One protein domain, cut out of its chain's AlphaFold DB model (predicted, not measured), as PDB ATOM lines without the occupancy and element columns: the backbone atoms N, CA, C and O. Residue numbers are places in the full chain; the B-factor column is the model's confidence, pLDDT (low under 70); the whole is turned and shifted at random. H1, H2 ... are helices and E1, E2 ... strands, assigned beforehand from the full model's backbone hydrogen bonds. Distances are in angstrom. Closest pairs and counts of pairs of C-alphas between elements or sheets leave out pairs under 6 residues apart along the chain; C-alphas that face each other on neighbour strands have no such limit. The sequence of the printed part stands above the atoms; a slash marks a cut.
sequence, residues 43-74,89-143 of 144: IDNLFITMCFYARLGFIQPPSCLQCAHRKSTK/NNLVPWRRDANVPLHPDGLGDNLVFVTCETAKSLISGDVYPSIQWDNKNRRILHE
ATOM      1  N   ILE A  43     137.670 160.714 187.742       83.00
ATOM      2  CA  ILE A  43     138.162 161.866 188.512       83.00
ATOM      3  C   ILE A  43     139.692 161.849 188.560       83.00
ATOM      4  O   ILE A  43     140.321 162.878 188.308       83.00
ATOM      5  N   ASP A  44     140.294 160.684 188.800       82.06
ATOM      6  CA  ASP A  44     141.745 160.503 188.821       82.06
ATOM      7  C   ASP A  44     142.355 160.854 187.458       82.06
ATOM      8  O   ASP A  44     143.304 161.638 187.370       82.06
ATOM      9  N   ASN A  45     141.755 160.364 186.369       83.06
ATOM     10  CA  ASN A  45     142.179 160.696 185.010       83.06
ATOM     11  C   ASN A  45     142.041 162.194 184.702       83.06
ATOM     12  O   ASN A  45     142.920 162.781 184.057       83.06
ATOM     13  N   LEU A  46     140.976 162.840 185.185       82.12
ATOM     14  CA  LEU A  46     140.798 164.284 185.051       82.12
ATOM     15  C   LEU A  46     141.894 165.047 185.803       82.12
ATOM     16  O   LEU A  46     142.499 165.962 185.241       82.12
ATOM     17  N   PHE A  47     142.199 164.641 187.035       83.69
ATOM     18  CA  PHE A  47     143.249 165.253 187.843       83.69
ATOM     19  C   PHE A  47     144.630 165.103 187.193       83.69
ATOM     20  O   PHE A  47     145.354 166.094 187.058       83.69
ATOM     21  N   ILE A  48     144.978 163.903 186.717       86.31
ATOM     22  CA  ILE A  48     146.227 163.644 185.982       86.31
ATOM     23  C   ILE A  48     146.319 164.555 184.756       86.31
ATOM     24  O   ILE A  48     147.347 165.200 184.533       86.31
ATOM     25  N   THR A  49     145.230 164.657 183.992       83.31
ATOM     26  CA  THR A  49     145.150 165.504 182.799       83.31
ATOM     27  C   THR A  49     145.365 166.977 183.150       83.31
ATOM     28  O   THR A  49     146.168 167.660 182.512       83.31
ATOM     29  N   MET A  50     144.702 167.472 184.195       82.44
ATOM     30  CA  MET A  50     144.887 168.840 184.680       82.44
ATOM     31  C   MET A  50     146.331 169.095 185.123       82.44
ATOM     32  O   MET A  50     146.929 170.089 184.711       82.44
ATOM     33  N   CYS A  51     146.919 168.183 185.899       82.81
ATOM     34  CA  CYS A  51     148.297 168.294 186.378       82.81
ATOM     35  C   CYS A  51     149.309 168.308 185.231       82.81
ATOM     36  O   CYS A  51     150.289 169.054 185.276       82.81
ATOM     37  N   PHE A  52     149.075 167.502 184.194       87.00
ATOM     38  CA  PHE A  52     149.902 167.488 182.995       87.00
ATOM     39  C   PHE A  52     149.901 168.858 182.303       87.00
ATOM     40  O   PHE A  52     150.966 169.442 182.100       87.00
ATOM     41  N   TYR A  53     148.723 169.420 182.016       87.00
ATOM     42  CA  TYR A  53     148.625 170.721 181.345       87.00
ATOM     43  C   TYR A  53     149.098 171.888 182.221       87.00
ATOM     44  O   TYR A  53     149.701 172.827 181.700       87.00
ATOM     45  N   ALA A  54     148.930 171.798 183.542       85.25
ATOM     46  CA  ALA A  54     149.447 172.789 184.482       85.25
ATOM     47  C   ALA A  54     150.976 172.925 184.431       85.25
ATOM     48  O   ALA A  54     151.501 174.033 184.570       85.25
ATOM     49  N   ARG A  55     151.695 171.819 184.187       85.06
ATOM     50  CA  ARG A  55     153.161 171.823 184.014       85.06
ATOM     51  C   ARG A  55     153.605 172.484 182.713       85.06
ATOM     52  O   ARG A  55     154.700 173.033 182.672       85.06
ATOM     53  N   LEU A  56     152.758 172.442 181.687       84.88
ATOM     54  CA  LEU A  56     152.994 173.100 180.401       84.88
ATOM     55  C   LEU A  56     152.652 174.597 180.427       84.88
ATOM     56  O   LEU A  56     152.854 175.262 179.425       84.88
ATOM     57  N   GLY A  57     152.136 175.118 181.546       83.00
ATOM     58  CA  GLY A  57     151.758 176.523 181.695       83.00
ATOM     59  C   GLY A  57     150.264 176.802 181.534       83.00
ATOM     60  O   GLY A  57     149.839 177.930 181.752       83.00
ATOM     61  N   PHE A  58     149.421 175.814 181.228       87.19
ATOM     62  CA  PHE A  58     147.976 176.045 181.153       87.19
ATOM     63  C   PHE A  58     147.322 176.130 182.535       87.19
ATOM     64  O   PHE A  58     147.755 175.492 183.489       87.19
ATOM     65  N   ILE A  59     146.222 176.877 182.631       84.25
ATOM     66  CA  ILE A  59     145.381 176.908 183.845       84.25
ATOM     67  C   ILE A  59     144.306 175.817 183.809       84.25
ATOM     68  O   ILE A  59     143.903 175.292 184.842       84.25
ATOM     69  N   GLN A  60     143.873 175.444 182.608       79.38
ATOM     70  CA  GLN A  60     142.889 174.398 182.354       79.38
ATOM     71  C   GLN A  60     143.286 173.611 181.099       79.38
ATOM     72  O   GLN A  60     143.974 174.176 180.242       79.38
ATOM     73  N   PRO A  61     142.854 172.343 180.947       79.25
ATOM     74  CA  PRO A  61     143.062 171.594 179.714       79.25
ATOM     75  C   PRO A  61     142.632 172.434 178.500       79.25
ATOM     76  O   PRO A  61     141.491 172.904 178.448       79.25
ATOM     77  N   PRO A  62     143.528 172.699 177.538       77.44
ATOM     78  CA  PRO A  62     143.263 173.725 176.548       77.44
ATOM     79  C   PRO A  62     142.236 173.267 175.516       77.44
ATOM     80  O   PRO A  62     142.364 172.199 174.910       77.44
ATOM     81  N   SER A  63     141.300 174.158 175.178       73.88
ATOM     82  CA  SER A  63     140.440 174.016 173.990       73.88
ATOM     83  C   SER A  63     141.261 173.876 172.693       73.88
ATOM     84  O   SER A  63     140.788 173.359 171.681       73.88
ATOM     85  N   CYS A  64     142.545 174.241 172.735       73.75
ATOM     86  CA  CYS A  64     143.512 174.020 171.666       73.75
ATOM     87  C   CYS A  64     143.684 172.547 171.280       73.75
ATOM     88  O   CYS A  64     144.027 172.284 170.122       73.75
ATOM     89  N   LEU A  65     143.426 171.604 172.198       69.38
ATOM     90  CA  LEU A  65     143.377 170.167 171.901       69.38
ATOM     91  C   LEU A  65     142.188 169.828 171.020       69.38
ATOM     92  O   LEU A  65     142.353 169.109 170.042       69.38
ATOM     93  N   GLN A  66     141.017 170.405 171.289       71.81
ATOM     94  CA  GLN A  66     139.858 170.253 170.410       71.81
ATOM     95  C   GLN A  66     140.156 170.854 169.033       71.81
ATOM     96  O   GLN A  66     139.861 170.243 168.008       71.81
ATOM     97  N   CYS A  67     140.837 172.004 168.988       72.75
ATOM     98  CA  CYS A  67     141.329 172.575 167.735       72.75
ATOM     99  C   CYS A  67     142.353 171.674 167.024       72.75
ATOM    100  O   CYS A  67     142.350 171.610 165.796       72.75
ATOM    101  N   ALA A  68     143.247 171.002 167.754       67.81
ATOM    102  CA  ALA A  68     144.206 170.058 167.183       67.81
ATOM    103  C   ALA A  68     143.503 168.803 166.641       67.81
ATOM    104  O   ALA A  68     143.736 168.429 165.495       67.81
ATOM    105  N   HIS A  69     142.576 168.236 167.412       67.50
ATOM    106  CA  HIS A  69     141.767 167.084 167.035       67.50
ATOM    107  C   HIS A  69     140.896 167.376 165.805       67.50
ATOM    108  O   HIS A  69     140.887 166.618 164.842       67.50
ATOM    109  N   ARG A  70     140.229 168.537 165.760       70.94
ATOM    110  CA  ARG A  70     139.463 168.970 164.578       70.94
ATOM    111  C   ARG A  70     140.347 169.116 163.336       70.94
ATOM    112  O   ARG A  70     139.903 168.831 162.229       70.94
ATOM    113  N   LYS A  71     141.594 169.573 163.500       68.56
ATOM    114  CA  LYS A  71     142.565 169.657 162.396       68.56
ATOM    115  C   LYS A  71     143.037 168.275 161.936       68.56
ATOM    116  O   LYS A  71     143.273 168.107 160.743       68.56
ATOM    117  N   SER A  72     143.168 167.296 162.835       64.31
ATOM    118  CA  SER A  72     143.564 165.934 162.461       64.31
ATOM    119  C   SER A  72     142.431 165.159 161.788       64.31
ATOM    120  O   SER A  72     142.693 164.445 160.827       64.31
ATOM    121  N   THR A  73     141.178 165.334 162.221       65.62
ATOM    122  CA  THR A  73     140.020 164.640 161.629       65.62
ATOM    123  C   THR A  73     139.597 165.209 160.274       65.62
ATOM    124  O   THR A  73     139.124 164.464 159.419       65.62
ATOM    125  N   LYS A  74     139.830 166.505 160.016       63.44
ATOM    126  CA  LYS A  74     139.563 167.124 158.705       63.44
ATOM    127  C   LYS A  74     140.503 166.668 157.578       63.44
ATOM    128  O   LYS A  74     140.192 166.908 156.417       63.44
ATOM    129  N   ASN A  89     142.301 180.694 166.598       83.06
ATOM    130  CA  ASN A  89     142.490 181.966 167.294       83.06
ATOM    131  C   ASN A  89     141.755 182.016 168.639       83.06
ATOM    132  O   ASN A  89     141.642 183.078 169.242       83.06
ATOM    133  N   ASN A  90     141.255 180.873 169.126       87.38
ATOM    134  CA  ASN A  90     140.651 180.790 170.450       87.38
ATOM    135  C   ASN A  90     141.679 181.214 171.496       87.38
ATOM    136  O   ASN A  90     142.807 180.716 171.496       87.38
ATOM    137  N   LEU A  91     141.267 182.112 172.385       88.94
ATOM    138  CA  LEU A  91     142.069 182.500 173.530       88.94
ATOM    139  C   LEU A  91     142.047 181.388 174.571       88.94
ATOM    140  O   LEU A  91     141.011 180.775 174.839       88.94
ATOM    141  N   VAL A  92     143.203 181.154 175.172       90.12
ATOM    142  CA  VAL A  92     143.363 180.248 176.299       90.12
ATOM    143  C   VAL A  92     144.116 180.947 177.423       90.12
ATOM    144  O   VAL A  92     145.069 181.684 177.155       90.12
ATOM    145  N   PRO A  93     143.695 180.735 178.679       89.81
ATOM    146  CA  PRO A  93     144.421 181.249 179.823       89.81
ATOM    147  C   PRO A  93     145.721 180.462 180.009       89.81
ATOM    148  O   PRO A  93     145.729 179.226 180.065       89.81
ATOM    149  N   TRP A  94     146.814 181.200 180.123       90.50
ATOM    150  CA  TRP A  94     148.176 180.708 180.243       90.50
ATOM    151  C   TRP A  94     148.859 181.374 181.439       90.50
ATOM    152  O   TRP A  94     148.583 182.528 181.765       90.50
ATOM    153  N   ARG A  95     149.746 180.645 182.111       91.56
ATOM    154  CA  ARG A  95     150.471 181.110 183.293       91.56
ATOM    155  C   ARG A  95     151.775 181.771 182.884       91.56
ATOM    156  O   ARG A  95     152.546 181.194 182.120       91.56
ATOM    157  N   ARG A  96     152.056 182.955 183.422       91.38
ATOM    158  CA  ARG A  96     153.359 183.607 183.233       91.38
ATOM    159  C   ARG A  96     154.469 182.808 183.906       91.38
ATOM    160  O   ARG A  96     155.547 182.704 183.341       91.38
ATOM    161  N   ASP A  97     154.192 182.203 185.054       90.62
ATOM    162  CA  ASP A  97     155.097 181.344 185.811       90.62
ATOM    163  C   ASP A  97     154.324 180.139 186.378       90.62
ATOM    164  O   ASP A  97     153.380 180.276 187.169       90.62
ATOM    165  N   ALA A  98     154.710 178.928 185.970       89.62
ATOM    166  CA  ALA A  98     154.066 177.700 186.425       89.62
ATOM    167  C   ALA A  98     154.466 177.276 187.850       89.62
ATOM    168  O   ALA A  98     153.858 176.347 188.399       89.62
ATOM    169  N   ASN A  99     155.446 177.935 188.468       88.06
ATOM    170  CA  ASN A  99     155.870 177.671 189.842       88.06
ATOM    171  C   ASN A  99     155.042 178.454 190.872       88.06
ATOM    172  O   ASN A  99     154.958 178.028 192.020       88.06
ATOM    173  N   VAL A 100     154.397 179.557 190.476       87.00
ATOM    174  CA  VAL A 100     153.545 180.364 191.369       87.00
ATOM    175  C   VAL A 100     152.228 179.629 191.645       87.00
ATOM    176  O   VAL A 100     151.474 179.429 190.694       87.00
ATOM    177  N   PRO A 101     151.902 179.234 192.888       83.38
ATOM    178  CA  PRO A 101     150.689 178.473 193.188       83.38
ATOM    179  C   PRO A 101     149.415 179.112 192.620       83.38
ATOM    180  O   PRO A 101     149.248 180.329 192.650       83.38
ATOM    181  N   LEU A 102     148.502 178.286 192.103       76.88
ATOM    182  CA  LEU A 102     147.191 178.754 191.650       76.88
ATOM    183  C   LEU A 102     146.323 179.047 192.880       76.88
ATOM    184  O   LEU A 102     145.834 178.122 193.522       76.88
ATOM    185  N   HIS A 103     146.149 180.331 193.197       79.44
ATOM    186  CA  HIS A 103     145.229 180.812 194.228       79.44
ATOM    187  C   HIS A 103     144.148 181.686 193.576       79.44
ATOM    188  O   HIS A 103     144.499 182.509 192.725       79.44
ATOM    189  N   PRO A 104     142.859 181.552 193.946       77.25
ATOM    190  CA  PRO A 104     141.773 182.336 193.348       77.25
ATOM    191  C   PRO A 104     142.016 183.851 193.433       77.25
ATOM    192  O   PRO A 104     141.808 184.557 192.451       77.25
ATOM    193  N   ASP A 105     142.561 184.325 194.553       79.75
ATOM    194  CA  ASP A 105     142.815 185.756 194.784       79.75
ATOM    195  C   ASP A 105     144.091 186.289 194.099       79.75
ATOM    196  O   ASP A 105     144.320 187.493 194.070       79.75
ATOM    197  N   GLY A 106     144.936 185.405 193.554       72.00
ATOM    198  CA  GLY A 106     146.258 185.741 192.998       72.00
ATOM    199  C   GLY A 106     146.408 185.432 191.509       72.00
ATOM    200  O   GLY A 106     147.526 185.379 190.997       72.00
ATOM    201  N   LEU A 107     145.302 185.169 190.806       76.88
ATOM    202  CA  LEU A 107     145.354 184.721 189.414       76.88
ATOM    203  C   LEU A 107     145.801 185.833 188.452       76.88
ATOM    204  O   LEU A 107     146.493 185.540 187.483       76.88
ATOM    205  N   GLY A 108     145.409 187.085 188.710       79.19
ATOM    206  CA  GLY A 108     145.555 188.200 187.764       79.19
ATOM    207  C   GLY A 108     146.994 188.445 187.309       79.19
ATOM    208  O   GLY A 108     147.261 188.495 186.109       79.19
ATOM    209  N   ASP A 109     147.931 188.510 188.254       85.12
ATOM    210  CA  ASP A 109     149.327 188.870 187.970       85.12
ATOM    211  C   ASP A 109     150.110 187.738 187.292       85.12
ATOM    212  O   ASP A 109     151.097 187.981 186.596       85.12
ATOM    213  N   ASN A 110     149.657 186.493 187.456       89.50
ATOM    214  CA  ASN A 110     150.289 185.312 186.875       89.50
ATOM    215  C   ASN A 110     149.568 184.795 185.619       89.50
ATOM    216  O   ASN A 110     149.895 183.718 185.124       89.50
ATOM    217  N   LEU A 111     148.588 185.524 185.088       89.19
ATOM    218  CA  LEU A 111     147.774 185.074 183.964       89.19
ATOM    219  C   LEU A 111     148.004 185.949 182.733       89.19
ATOM    220  O   LEU A 111     148.160 187.169 182.795       89.19
ATOM    221  N   VAL A 112     148.043 185.297 181.579       90.12
ATOM    222  CA  VAL A 112     148.021 185.929 180.266       90.12
ATOM    223  C   VAL A 112     147.098 185.128 179.360       90.12
ATOM    224  O   VAL A 112     147.025 183.905 179.450       90.12
ATOM    225  N   PHE A 113     146.366 185.811 178.488       90.00
ATOM    226  CA  PHE A 113     145.588 185.149 177.451       90.00
ATOM    227  C   PHE A 113     146.406 185.108 176.168       90.00
ATOM    228  O   PHE A 113     146.838 186.144 175.667       90.00
ATOM    229  N   VAL A 114     146.610 183.906 175.641       88.69
ATOM    230  CA  VAL A 114     147.304 183.683 174.369       88.69
ATOM    231  C   VAL A 114     146.374 182.953 173.413       88.69
ATOM    232  O   VAL A 114     145.449 182.260 173.840       88.69
ATOM    233  N   THR A 115     146.597 183.090 172.110       89.62
ATOM    234  CA  THR A 115     145.846 182.284 171.142       89.62
ATOM    235  C   THR A 115     146.289 180.825 171.210       89.62
ATOM    236  O   THR A 115     147.409 180.509 171.617       89.62
ATOM    237  N   CYS A 116     145.439 179.910 170.756       87.56
ATOM    238  CA  CYS A 116     145.812 178.507 170.644       87.56
ATOM    239  C   CYS A 116     146.975 178.238 169.690       87.56
ATOM    240  O   CYS A 116     147.642 177.214 169.830       87.56
ATOM    241  N   GLU A 117     147.193 179.098 168.700       86.31
ATOM    242  CA  GLU A 117     148.381 179.041 167.856       86.31
ATOM    243  C   GLU A 117     149.629 179.401 168.662       86.31
ATOM    244  O   GLU A 117     150.551 178.592 168.745       86.31
ATOM    245  N   THR A 118     149.598 180.531 169.366       88.12
ATOM    246  CA  THR A 118     150.675 180.964 170.259       88.12
ATOM    247  C   THR A 118     150.993 179.917 171.328       88.12
ATOM    248  O   THR A 118     152.148 179.551 171.500       88.12
ATOM    249  N   ALA A 119     149.981 179.365 172.005       88.50
ATOM    250  CA  ALA A 119     150.171 178.329 173.021       88.50
ATOM    251  C   ALA A 119     150.879 177.083 172.464       88.50
ATOM    252  O   ALA A 119     151.687 176.470 173.154       88.50
ATOM    253  N   LYS A 120     150.602 176.705 171.208       85.31
ATOM    254  CA  LYS A 120     151.287 175.581 170.552       85.31
ATOM    255  C   LYS A 120     152.747 175.904 170.271       85.31
ATOM    256  O   LYS A 120     153.592 175.070 170.567       85.31
ATOM    257  N   SER A 121     153.031 177.099 169.753       86.44
ATOM    258  CA  SER A 121     154.403 177.575 169.544       86.44
ATOM    259  C   SER A 121     155.206 177.573 170.848       86.44
ATOM    260  O   SER A 121     156.296 177.011 170.892       86.44
ATOM    261  N   LEU A 122     154.627 178.082 171.942       88.06
ATOM    262  CA  LEU A 122     155.277 178.107 173.256       88.06
ATOM    263  C   LEU A 122     155.660 176.703 173.757       88.06
ATOM    264  O   LEU A 122     156.777 176.505 174.230       88.06
ATOM    265  N   ILE A 123     154.775 175.710 173.619       84.50
ATOM    266  CA  ILE A 123     155.065 174.321 174.029       84.50
ATOM    267  C   ILE A 123     156.168 173.704 173.165       84.50
ATOM    268  O   ILE A 123     157.009 172.968 173.681       84.50
ATOM    269  N   SER A 124     156.177 174.007 171.865       83.06
ATOM    270  CA  SER A 124     157.218 173.550 170.937       83.06
ATOM    271  C   SER A 124     158.591 174.173 171.214       83.06
ATOM    272  O   SER A 124     159.586 173.710 170.662       83.06
ATOM    273  N   GLY A 125     158.662 175.191 172.080       79.62
ATOM    274  CA  GLY A 125     159.877 175.959 172.345       79.62
ATOM    275  C   GLY A 125     160.137 177.062 171.319       79.62
ATOM    276  O   GLY A 125     161.213 177.659 171.337       79.62
ATOM    277  N   ASP A 126     159.164 177.348 170.449       79.56
ATOM    278  CA  ASP A 126     159.249 178.441 169.490       79.56
ATOM    279  C   ASP A 126     159.086 179.788 170.205       79.56
ATOM    280  O   ASP A 126     158.361 179.925 171.198       79.56
ATOM    281  N   VAL A 127     159.723 180.813 169.645       77.56
ATOM    282  CA  VAL A 127     159.483 182.203 170.027       77.56
ATOM    283  C   VAL A 127     158.291 182.710 169.222       77.56
ATOM    284  O   VAL A 127     158.299 182.686 167.991       77.56
ATOM    285  N   TYR A 128     157.254 183.170 169.913       73.38
ATOM    286  CA  TYR A 128     156.185 183.962 169.305       73.38
ATOM    287  C   TYR A 128     156.521 185.438 169.572       73.38
ATOM    288  O   TYR A 128     157.068 185.697 170.633       73.38
ATOM    289  N   PRO A 129     156.236 186.411 168.684       72.06
ATOM    290  CA  PRO A 129     157.072 187.599 168.430       72.06
ATOM    291  C   PRO A 129     157.613 188.425 169.613       72.06
ATOM    292  O   PRO A 129     158.567 189.163 169.420       72.06
ATOM    293  N   SER A 130     157.030 188.334 170.808       78.94
ATOM    294  CA  SER A 130     157.483 189.028 172.021       78.94
ATOM    295  C   SER A 130     157.442 188.170 173.296       78.94
ATOM    296  O   SER A 130     157.570 188.705 174.399       78.94
ATOM    297  N   ILE A 131     157.164 186.865 173.182       86.69
ATOM    298  CA  ILE A 131     157.055 185.934 174.308       86.69
ATOM    299  C   ILE A 131     157.680 184.577 173.971       86.69
ATOM    300  O   ILE A 131     157.413 183.973 172.930       86.69
ATOM    301  N   GLN A 132     158.469 184.061 174.906       89.31
ATOM    302  CA  GLN A 132     159.035 182.719 174.833       89.31
ATOM    303  C   GLN A 132     158.712 181.957 176.111       89.31
ATOM    304  O   GLN A 132     158.749 182.521 177.200       89.31
ATOM    305  N   TRP A 133     158.415 180.666 175.999       90.62
ATOM    306  CA  TRP A 133     158.271 179.803 177.162       90.62
ATOM    307  C   TRP A 133     159.603 179.136 177.498       90.62
ATOM    308  O   TRP A 133     160.141 178.342 176.727       90.62
ATOM    309  N   ASP A 134     160.135 179.444 178.673       89.88
ATOM    310  CA  ASP A 134     161.291 178.765 179.236       89.88
ATOM    311  C   ASP A 134     160.842 177.430 179.831       89.88
ATOM    312  O   ASP A 134     160.334 177.379 180.948       89.88
ATOM    313  N   ASN A 135     161.042 176.331 179.102       85.00
ATOM    314  CA  ASN A 135     160.691 174.991 179.580       85.00
ATOM    315  C   ASN A 135     161.466 174.568 180.841       85.00
ATOM    316  O   ASN A 135     160.969 173.749 181.615       85.00
ATOM    317  N   LYS A 136     162.667 175.117 181.070       87.56
ATOM    318  CA  LYS A 136     163.502 174.765 182.226       87.56
ATOM    319  C   LYS A 136     162.986 175.437 183.491       87.56
ATOM    320  O   LYS A 136     162.818 174.773 184.510       87.56
ATOM    321  N   ASN A 137     162.719 176.740 183.419       88.81
ATOM    322  CA  ASN A 137     162.209 177.507 184.558       88.81
ATOM    323  C   ASN A 137     160.673 177.562 184.608       88.81
ATOM    324  O   ASN A 137     160.113 178.048 185.585       88.81
ATOM    325  N   ARG A 138     159.996 177.018 183.591       89.75
ATOM    326  CA  ARG A 138     158.539 176.971 183.409       89.75
ATOM    327  C   ARG A 138     157.885 178.345 183.538       89.75
ATOM    328  O   ARG A 138     156.958 178.526 184.329       89.75
ATOM    329  N   ARG A 139     158.398 179.319 182.787       91.69
ATOM    330  CA  ARG A 139     157.916 180.707 182.810       91.69
ATOM    331  C   ARG A 139     158.062 181.394 181.459       91.69
ATOM    332  O   ARG A 139     158.877 180.987 180.640       91.69
ATOM    333  N   ILE A 140     157.303 182.459 181.245       90.50
ATOM    334  CA  ILE A 140     157.437 183.328 180.080       90.50
ATOM    335  C   ILE A 140     158.666 184.223 180.253       90.50
ATOM    336  O   ILE A 140     158.825 184.889 181.276       90.50
ATOM    337  N   LEU A 141     159.506 184.266 179.226       88.50
ATOM    338  CA  LEU A 141     160.522 185.286 179.019       88.50
ATOM    339  C   LEU A 141     159.921 186.348 178.092       88.50
ATOM    340  O   LEU A 141     159.419 186.022 177.014       88.50
ATOM    341  N   HIS A 142     159.937 187.603 178.530       73.38
ATOM    342  CA  HIS A 142     159.706 188.749 177.656       73.38
ATOM    343  C   HIS A 142     161.076 189.261 177.203       73.38
ATOM    344  O   HIS A 142     161.874 189.661 178.051       73.38
ATOM    345  N   GLU A 143     161.347 189.264 175.898       54.41
ATOM    346  CA  GLU A 143     162.310 190.224 175.347       54.41
ATOM    347  C   GLU A 143     161.578 191.569 175.272       54.41
ATOM    348  O   GLU A 143     160.504 191.658 174.671       54.41
TER     349      GLU A 143
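Overview. This is residues 43 to 74 and 89 to 143 of the 144 residues of the protein "Hypothetical protein" of Skeletonema marinoi (UniProt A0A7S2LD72). Two small strand hairpins, E1 with E2 and E3 with E4, form a body with the short helix H3, which packs on E1 of the one and E3 of the other. Two further helices lie round this body: H1 is set off at one side, and H2 meets H3 with its first residues, while residues 69 to 74 of H2 stick out. The printed part has 87 residues, with three named helices and four named strands in the order H1 H2 E1 E2 H3 E3 E4; both sheets, E1 - E2 and E3 - E4, are antiparallel. The class is mixed, helices and strands; the whole is compact, with a radius of gyration of the C-alphas of 13.0 A and spans of 37 by 37 by 22 A.

Arrangement. H1, residues 43 to 55, touches no helix. It is only just apart from E1, residues 91 to 95, with closest C-alphas 8.5 A apart. H2, residues 63 to 74, touches H3, residues 116 to 124, with residues 63 to 67 alone; the closest C-alphas, of Cys 64 and Cys 116, are 5.1 A apart, and the lines are about perpendicular, at 86 degrees. E1 forms an antiparallel hairpin with E2, residues 111 to 115, at 142 degrees between directions; N 92 and O 114 are 2.8 A apart, within hydrogen-bond range. The closest C-alphas of E1 and H3, of Leu 91 and Cys 116, are 6.2 A apart. Those of H3 and E3, residues 132 to 134, are of Leu 122 and Trp 133, 5.2 A apart. E3 and E4, residues 139 to 141, form the second antiparallel hairpin, at 135 degrees; N 134 and O 139 are 2.8 A apart, within range. H3 and E4 are apart. In H1, H2 and H3 every O i to N i+4 pair is within hydrogen-bond range.

Along the chain. H1 begins at C-alpha 43, (138.162, 161.866, 188.512), and is 18.6 A long. H2 measures 16.8 A and ends at C-alpha 74, (139.563, 167.124, 158.705). E1 is 13.0 A long, E2 13.3 A and H3 12.4 A. E3 and E4 have three residues each; E4 ends at C-alpha 141, (160.522, 185.286, 179.019).

Size, cuts and confidence. The two C-alphas farthest apart are those of Lys 74 and Asp 105, 40.7 A. Residues 75 to 88 are not printed, and C-alphas 74 and 89 are 17.4 A apart across this cut. The link from E1 to E2, residues 96 to 110, is long. The mean pLDDT of the printed part is 82.3; residues 65, 68 to 69, 71 to 74 and 143 are under 70.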